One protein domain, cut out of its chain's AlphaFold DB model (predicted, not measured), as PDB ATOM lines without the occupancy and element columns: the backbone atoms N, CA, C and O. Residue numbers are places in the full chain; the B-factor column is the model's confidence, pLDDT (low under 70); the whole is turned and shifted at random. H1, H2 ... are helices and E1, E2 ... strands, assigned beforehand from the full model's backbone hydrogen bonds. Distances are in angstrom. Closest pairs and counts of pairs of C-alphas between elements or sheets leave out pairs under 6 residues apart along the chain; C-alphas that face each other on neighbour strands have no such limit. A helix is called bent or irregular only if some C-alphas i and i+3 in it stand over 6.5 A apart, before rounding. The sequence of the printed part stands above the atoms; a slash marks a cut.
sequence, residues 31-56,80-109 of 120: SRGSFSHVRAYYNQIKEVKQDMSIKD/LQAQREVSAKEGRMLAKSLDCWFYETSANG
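AT A GLANCE: This is residues 31 to 56 and 80 to 109 of the 120 residues of an uncharacterized protein of Penicillium arizonense (UniProt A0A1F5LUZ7). A long helix, H1, runs out as an arm, and alongside its first part, across a gap, is a small unit in which the shorter helix H2 turns into a short strand, E1, that folds back along it. H1 and H2 come near each other without touching, and residues 44 to 56 of H1 stick out free of the rest. The printed part has 56 residues, with two named helices and one named strand in the order H1, H2, E1; the class is mostly helix, and E1 pairs with no named strand. The whole is loose, with a radius of gyration of the C-alphas of 14.3 A, and elongated, spanning 47 by 25 by 18 A.

HOW THE PARTS SIT: H1, residues 32 to 56, comes first, and its residues 44 to 56 stand free. H2, residues 88 to 97, is near H1: 9 pairs of their C-alphas are within 10 A. No pair is within 8 A, but only just, since the closest is 8.2 A. E1, residues 101 to 104, follows H2 after a tight link of 3 residues. H2 and E1 have 5 pairs of C-alphas within 8 A, the closest being those of Ala 95 and Phe 102, 5.9 A apart, and their centres are 8.8 A apart. H1 and E1 are apart. In H2 every O i to N i+4 pair is within hydrogen-bond range; in H1 17 of 21 are.

IN THESE COORDINATES: H1 begins at C-alpha 32, at (97.584, 106.021, 174.642), and ends at C-alpha 56, at (114.851, 138.960, 172.629), 37.2 A from first to last C-alpha. It is irregular, but only just: C-alphas 36 and 39 are 6.8 A apart, where about 5 A is found in a regular helix. H2, from Ala 88 to Ser 97, measures 14.2 A. E1, from Trp 101 to Glu 104, measures 10.6 A and ends at C-alpha 104, at (103.096, 109.156, 161.228).

THE WHOLE: The C-alphas of Lys 55 and Ala 82, 47.5 A apart, are the two farthest apart. Without residues 44 to 56, the body of 43 residues spans 29 by 19 by 19 A, with a radius of gyration of 11.0 A. Residues 57 to 79 are cut out and not printed, and the gap from C-alpha 56 to C-alpha 80 is 43.7 A. The link from H1 to H2 is the link across this cut; of the links that are printed whole, no link is long. The mean pLDDT of the printed part is 80.8, and the model's confidence is low, under 70, at residues 49 to 56 and 107 to 109.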
ATOM      1  N   SER A  31     100.540 103.373 172.250       88.38
ATOM      2  CA  SER A  31     100.489 103.752 173.664       88.38
ATOM      3  C   SER A  31      99.703 105.040 173.832       88.38
ATOM      4  O   SER A  31     100.222 106.143 173.631       88.38
ATOM      5  N   ARG A  32      98.454 104.903 174.274       89.75
ATOM      6  CA  ARG A  32      97.584 106.021 174.642       89.75
ATOM      7  C   ARG A  32      98.228 106.895 175.713       89.75
ATOM      8  O   ARG A  32      98.135 108.116 175.627       89.75
ATOM      9  N   GLY A  33      98.937 106.289 176.667       88.88
ATOM     10  CA  GLY A  33      99.686 107.013 177.694       88.88
ATOM     11  C   GLY A  33     100.669 108.019 177.090       88.88
ATOM     12  O   GLY A  33     100.673 109.179 177.489       88.88
ATOM     13  N   SER A  34     101.439 107.624 176.069       86.19
ATOM     14  CA  SER A  34     102.368 108.543 175.389       86.19
ATOM     15  C   SER A  34     101.656 109.708 174.687       86.19
ATOM     16  O   SER A  34     102.144 110.834 174.704       86.19
ATOM     17  N   PHE A  35     100.464 109.465 174.137       89.94
ATOM     18  CA  PHE A  35      99.662 110.482 173.461       89.94
ATOM     19  C   PHE A  35      99.075 111.518 174.427       89.94
ATOM     20  O   PHE A  35      99.082 112.710 174.124       89.94
ATOM     21  N   SER A  36      98.641 111.101 175.619       90.00
ATOM     22  CA  SER A  36      98.105 112.017 176.636       90.00
ATOM     23  C   SER A  36      99.121 113.075 177.091       90.00
ATOM     24  O   SER A  36      98.735 114.197 177.415       90.00
ATOM     25  N   HIS A  37     100.421 112.759 177.066       89.31
ATOM     26  CA  HIS A  37     101.482 113.685 177.476       89.31
ATOM     27  C   HIS A  37     101.860 114.715 176.397       89.31
ATOM     28  O   HIS A  37     102.457 115.740 176.721       89.31
ATOM     29  N   VAL A  38     101.478 114.505 175.130       89.88
ATOM     30  CA  VAL A  38     101.816 115.399 173.999       89.88
ATOM     31  C   VAL A  38     101.428 116.847 174.286       89.88
ATOM     32  O   VAL A  38     102.207 117.766 174.042       89.88
ATOM     33  N   ARG A  39     100.228 117.059 174.835       89.56
ATOM     34  CA  ARG A  39      99.720 118.400 175.143       89.56
ATOM     35  C   ARG A  39     100.522 119.083 176.252       89.56
ATOM     36  O   ARG A  39     100.743 120.287 176.178       89.56
ATOM     37  N   ALA A  40     100.963 118.323 177.253       88.06
ATOM     38  CA  ALA A  40     101.799 118.848 178.326       88.06
ATOM     39  C   ALA A  40     103.158 119.309 177.778       88.06
ATOM     40  O   ALA A  40     103.559 120.441 178.031       88.06
ATOM     41  N   TYR A  41     103.805 118.487 176.942       86.38
ATOM     42  CA  TYR A  41     105.069 118.857 176.294       86.38
ATOM     43  C   TYR A  41     104.924 120.064 175.366       86.38
ATOM     44  O   TYR A  41     105.763 120.960 175.387       86.38
ATOM     45  N   TYR A  42     103.838 120.131 174.594       87.19
ATOM     46  CA  TYR A  42     103.543 121.291 173.756       87.19
ATOM     47  C   TYR A  42     103.442 122.582 174.580       87.19
ATOM     48  O   TYR A  42     104.041 123.593 174.216       87.19
ATOM     49  N   ASN A  43     102.715 122.549 175.702       86.81
ATOM     50  CA  ASN A  43     102.566 123.714 176.573       86.81
ATOM     51  C   ASN A  43     103.909 124.146 177.173       86.81
ATOM     52  O   ASN A  43     104.222 125.329 177.133       86.81
ATOM     53  N   GLN A  44     104.732 123.199 177.632       83.69
ATOM     54  CA  GLN A  44     106.069 123.495 178.158       83.69
ATOM     55  C   GLN A  44     106.967 124.165 177.110       83.69
ATOM     56  O   GLN A  44     107.604 125.177 177.392       83.69
ATOM     57  N   ILE A  45     106.990 123.642 175.878       79.62
ATOM     58  CA  ILE A  45     107.758 124.237 174.772       79.62
ATOM     59  C   ILE A  45     107.261 125.656 174.485       79.62
ATOM     60  O   ILE A  45     108.061 126.578 174.315       79.62
ATOM     61  N   LYS A  46     105.938 125.846 174.461       79.31
ATOM     62  CA  LYS A  46     105.316 127.147 174.222       79.31
ATOM     63  C   LYS A  46     105.663 128.160 175.316       79.31
ATOM     64  O   LYS A  46     106.006 129.287 174.980       79.31
ATOM     65  N   GLU A  47     105.613 127.769 176.586       78.69
ATOM     66  CA  GLU A  47     105.945 128.628 177.732       78.69
ATOM     67  C   GLU A  47     107.412 129.077 177.698       78.69
ATOM     68  O   GLU A  47     107.693 130.275 177.765       78.69
ATOM     69  N   VAL A  48     108.344 128.141 177.492       70.88
ATOM     70  CA  VAL A  48     109.784 128.441 177.406       70.88
ATOM     71  C   VAL A  48     110.086 129.375 176.230       70.88
ATOM     72  O   VAL A  48     110.883 130.305 176.354       70.88
ATOM     73  N   LYS A  49     109.430 129.165 175.081       67.81
ATOM     74  CA  LYS A  49     109.637 129.991 173.883       67.81
ATOM     75  C   LYS A  49     108.986 131.365 173.981       67.81
ATOM     76  O   LYS A  49     109.538 132.321 173.444       67.81
ATOM     77  N   GLN A  50     107.859 131.491 174.681       62.34
ATOM     78  CA  GLN A  50     107.265 132.793 174.980       62.34
ATOM     79  C   GLN A  50     108.177 133.623 175.889       62.34
ATOM     80  O   GLN A  50     108.414 134.785 175.579       62.34
ATOM     81  N   ASP A  51     108.750 133.037 176.941       59.78
ATOM     82  CA  ASP A  51     109.699 133.740 177.818       59.78
ATOM     83  C   ASP A  51     110.966 134.182 177.049       59.78
ATOM     84  O   ASP A  51     111.421 135.322 177.162       59.78
ATOM     85  N   MET A  52     111.484 133.321 176.166       56.75
ATOM     86  CA  MET A  52     112.649 133.632 175.328       56.75
ATOM     87  C   MET A  52     112.360 134.734 174.297       56.75
ATOM     88  O   MET A  52     113.126 135.686 174.174       56.75
ATOM     89  N   SER A  53     111.208 134.667 173.621       53.09
ATOM     90  CA  SER A  53     110.787 135.681 172.650       53.09
ATOM     91  C   SER A  53     110.613 137.059 173.292       53.09
ATOM     92  O   SER A  53     110.961 138.051 172.660       53.09
ATOM     93  N   ILE A  54     110.121 137.151 174.533       52.59
ATOM     94  CA  ILE A  54     109.963 138.435 175.239       52.59
ATOM     95  C   ILE A  54     111.321 139.042 175.621       52.59
ATOM     96  O   ILE A  54     111.484 140.259 175.533       52.59
ATOM     97  N   LYS A  55     112.312 138.218 175.980       51.94
ATOM     98  CA  LYS A  55     113.676 138.676 176.302       51.94
ATOM     99  C   LYS A  55     114.444 139.168 175.066       51.94
ATOM    100  O   LYS A  55     115.158 140.163 175.165       51.94
ATOM    101  N   ASP A  56     114.238 138.544 173.905       50.28
ATOM    102  CA  ASP A  56     114.851 138.960 172.629       50.28
ATOM    103  C   ASP A  56     114.143 140.149 171.946       50.28
ATOM    104  O   ASP A  56     114.758 140.890 171.177       50.28
ATOM    105  N   LEU A  80     102.661  98.799 163.679       82.06
ATOM    106  CA  LEU A  80     101.941  97.986 164.661       82.06
ATOM    107  C   LEU A  80     100.441  98.318 164.691       82.06
ATOM    108  O   LEU A  80      99.879  98.608 165.746       82.06
ATOM    109  N   GLN A  81      99.767  98.262 163.536       80.44
ATOM    110  CA  GLN A  81      98.336  98.597 163.449       80.44
ATOM    111  C   GLN A  81      97.449  97.727 164.345       80.44
ATOM    112  O   GLN A  81      96.484  98.228 164.914       80.44
ATOM    113  N   ALA A  82      97.794  96.449 164.513       83.69
ATOM    114  CA  ALA A  82      97.046  95.526 165.367       83.69
ATOM    115  C   ALA A  82      97.079  95.913 166.857       83.69
ATOM    116  O   ALA A  82      96.184  95.545 167.606       83.69
ATOM    117  N   GLN A  83      98.099  96.664 167.282       84.94
ATOM    118  CA  GLN A  83      98.258  97.157 168.654       84.94
ATOM    119  C   GLN A  83      97.986  98.664 168.736       84.94
ATOM    120  O   GLN A  83      98.417  99.326 169.676       84.94
ATOM    121  N   ARG A  84      97.336  99.245 167.718       88.56
ATOM    122  CA  ARG A  84      97.082 100.682 167.667       88.56
ATOM    123  C   ARG A  84      96.031 101.051 168.712       88.56
ATOM    124  O   ARG A  84      94.873 100.665 168.608       88.56
ATOM    125  N   GLU A  85      96.437 101.886 169.657       91.19
ATOM    126  CA  GLU A  85      95.561 102.470 170.676       91.19
ATOM    127  C   GLU A  85      95.095 103.882 170.291       91.19
ATOM    128  O   GLU A  85      94.046 104.343 170.737       91.19
ATOM    129  N   VAL A  86      95.863 104.580 169.446       89.62
ATOM    130  CA  VAL A  86      95.590 105.959 169.019       89.62
ATOM    131  C   VAL A  86      95.363 106.000 167.517       89.62
ATOM    132  O   VAL A  86      96.243 105.646 166.730       89.62
ATOM    133  N   SER A  87      94.189 106.462 167.086       90.19
ATOM    134  CA  SER A  87      93.871 106.570 165.659       90.19
ATOM    135  C   SER A  87      94.593 107.744 164.985       90.19
ATOM    136  O   SER A  87      94.816 108.793 165.588       90.19
ATOM    137  N   ALA A  88      94.890 107.614 163.691       88.31
ATOM    138  CA  ALA A  88      95.516 108.688 162.914       88.31
ATOM    139  C   ALA A  88      94.607 109.924 162.804       88.31
ATOM    140  O   ALA A  88      95.069 111.044 162.598       88.31
ATOM    141  N   LYS A  89      93.284 109.729 162.914       91.94
ATOM    142  CA  LYS A  89      92.311 110.825 162.991       91.94
ATOM    143  C   LYS A  89      92.495 111.606 164.288       91.94
ATOM    144  O   LYS A  89      92.521 112.828 164.253       91.94
ATOM    145  N   GLU A  90      92.656 110.910 165.404       91.94
ATOM    146  CA  GLU A  90      92.866 111.529 166.710       91.94
ATOM    147  C   GLU A  90      94.193 112.289 166.784       91.94
ATOM    148  O   GLU A  90      94.202 113.442 167.210       91.94
ATOM    149  N   GLY A  91      95.275 111.710 166.253       90.12
ATOM    150  CA  GLY A  91      96.563 112.399 166.113       90.12
ATOM    151  C   GLY A  91      96.464 113.692 165.300       90.12
ATOM    152  O   GLY A  91      96.923 114.744 165.742       90.12
ATOM    153  N   ARG A  92      95.770 113.650 164.154       90.50
ATOM    154  CA  ARG A  92      95.508 114.838 163.322       90.50
ATOM    155  C   ARG A  92      94.634 115.880 164.008       90.50
ATOM    156  O   ARG A  92      94.895 117.071 163.864       90.50
ATOM    157  N   MET A  93      93.597 115.457 164.730       93.38
ATOM    158  CA  MET A  93      92.737 116.378 165.479       93.38
ATOM    159  C   MET A  93      93.523 117.087 166.580       93.38
ATOM    160  O   MET A  93      93.392 118.302 166.719       93.38
ATOM    161  N   LEU A  94      94.381 116.360 167.305       90.69
ATOM    162  CA  LEU A  94      95.249 116.962 168.309       90.69
ATOM    163  C   LEU A  94      96.218 117.956 167.665       90.69
ATOM    164  O   LEU A  94      96.276 119.099 168.107       90.69
ATOM    165  N   ALA A  95      96.900 117.578 166.584       89.31
ATOM    166  CA  ALA A  95      97.817 118.480 165.894       89.31
ATOM    167  C   ALA A  95      97.132 119.758 165.390       89.31
ATOM    168  O   ALA A  95      97.631 120.859 165.603       89.31
ATOM    169  N   LYS A  96      95.927 119.629 164.819       88.62
ATOM    170  CA  LYS A  96      95.112 120.776 164.399       88.62
ATOM    171  C   LYS A  96      94.701 121.660 165.580       88.62
ATOM    172  O   LYS A  96      94.668 122.875 165.437       88.62
ATOM    173  N   SER A  97      94.400 121.074 166.741       90.62
ATOM    174  CA  SER A  97      94.075 121.837 167.957       90.62
ATOM    175  C   SER A  97      95.281 122.568 168.558       90.62
ATOM    176  O   SER A  97      95.112 123.598 169.204       90.62
ATOM    177  N   LEU A  98      96.488 122.040 168.335       85.62
ATOM    178  CA  LEU A  98      97.758 122.596 168.799       85.62
ATOM    179  C   LEU A  98      98.446 123.468 167.733       85.62
ATOM    180  O   LEU A  98      99.543 123.963 167.976       85.62
ATOM    181  N   ASP A  99      97.816 123.661 166.571       86.31
ATOM    182  CA  ASP A  99      98.365 124.416 165.438       86.31
ATOM    183  C   ASP A  99      99.781 123.943 165.043       86.31
ATOM    184  O   ASP A  99     100.703 124.732 164.845       86.31
ATOM    185  N   CYS A 100      99.974 122.620 165.002       84.81
ATOM    186  CA  CYS A 100     101.253 121.984 164.698       84.81
ATOM    187  C   CYS A 100     101.139 120.999 163.526       84.81
ATOM    188  O   CYS A 100     100.051 120.540 163.162       84.81
ATOM    189  N   TRP A 101     102.269 120.673 162.897       85.38
ATOM    190  CA  TRP A 101     102.289 119.692 161.808       85.38
ATOM    191  C   TRP A 101     102.144 118.270 162.342       85.38
ATOM    192  O   TRP A 101     102.538 117.991 163.467       85.38
ATOM    193  N   PHE A 102     101.597 117.359 161.536       87.19
ATOM    194  CA  PHE A 102     101.398 115.964 161.926       87.19
ATOM    195  C   PHE A 102     101.980 114.999 160.902       87.19
ATOM    196  O   PHE A 102     101.635 115.072 159.722       87.19
ATOM    197  N   TYR A 103     102.768 114.039 161.377       87.25
ATOM    198  CA  TYR A 103     103.278 112.925 160.582       87.25
ATOM    199  C   TYR A 103     103.144 111.609 161.349       87.25
ATOM    200  O   TYR A 103     103.249 111.585 162.572       87.25
ATOM    201  N   GLU A 104     102.951 110.494 160.645       84.88
ATOM    202  CA  GLU A 104     103.096 109.156 161.228       84.88
ATOM    203  C   GLU A 104     104.302 108.452 160.612       84.88
ATOM    204  O   GLU A 104     104.537 108.533 159.406       84.88
ATOM    205  N   THR A 105     105.063 107.747 161.443       82.25
ATOM    206  CA  THR A 105     106.245 106.992 161.036       82.25
ATOM    207  C   THR A 105     106.134 105.555 161.533       82.25
ATOM    208  O   THR A 105     105.609 105.267 162.612       82.25
ATOM    209  N   SER A 106     106.612 104.615 160.727       75.88
ATOM    210  CA  SER A 106     106.853 103.242 161.160       75.88
ATOM    211  C   SER A 106     108.254 103.150 161.760       75.88
ATOM    212  O   SER A 106     109.208 103.717 161.226       75.88
ATOM    213  N   ALA A 107     108.391 102.434 162.877       62.53
ATOM    214  CA  ALA A 107     109.688 102.257 163.538       62.53
ATOM    215  C   ALA A 107     110.601 101.278 162.776       62.53
ATOM    216  O   ALA A 107     111.781 101.138 163.092       62.53
ATOM    217  N   ASN A 108     110.081 100.619 161.739       57.31
ATOM    218  CA  ASN A 108     110.865  99.737 160.896       57.31
ATOM    219  C   ASN A 108     111.670 100.564 159.887       57.31
ATOM    220  O   ASN A 108     111.254 100.775 158.745       57.31
ATOM    221  N   GLY A 109     112.840 101.024 160.326       50.78
ATOM    222  CA  GLY A 109     113.926 101.476 159.464       50.78
ATOM    223  C   GLY A 109     114.431 100.323 158.601       50.78
ATOM    224  O   GLY A 109     115.560  99.868 158.753       50.78
TER     225      GLY A 109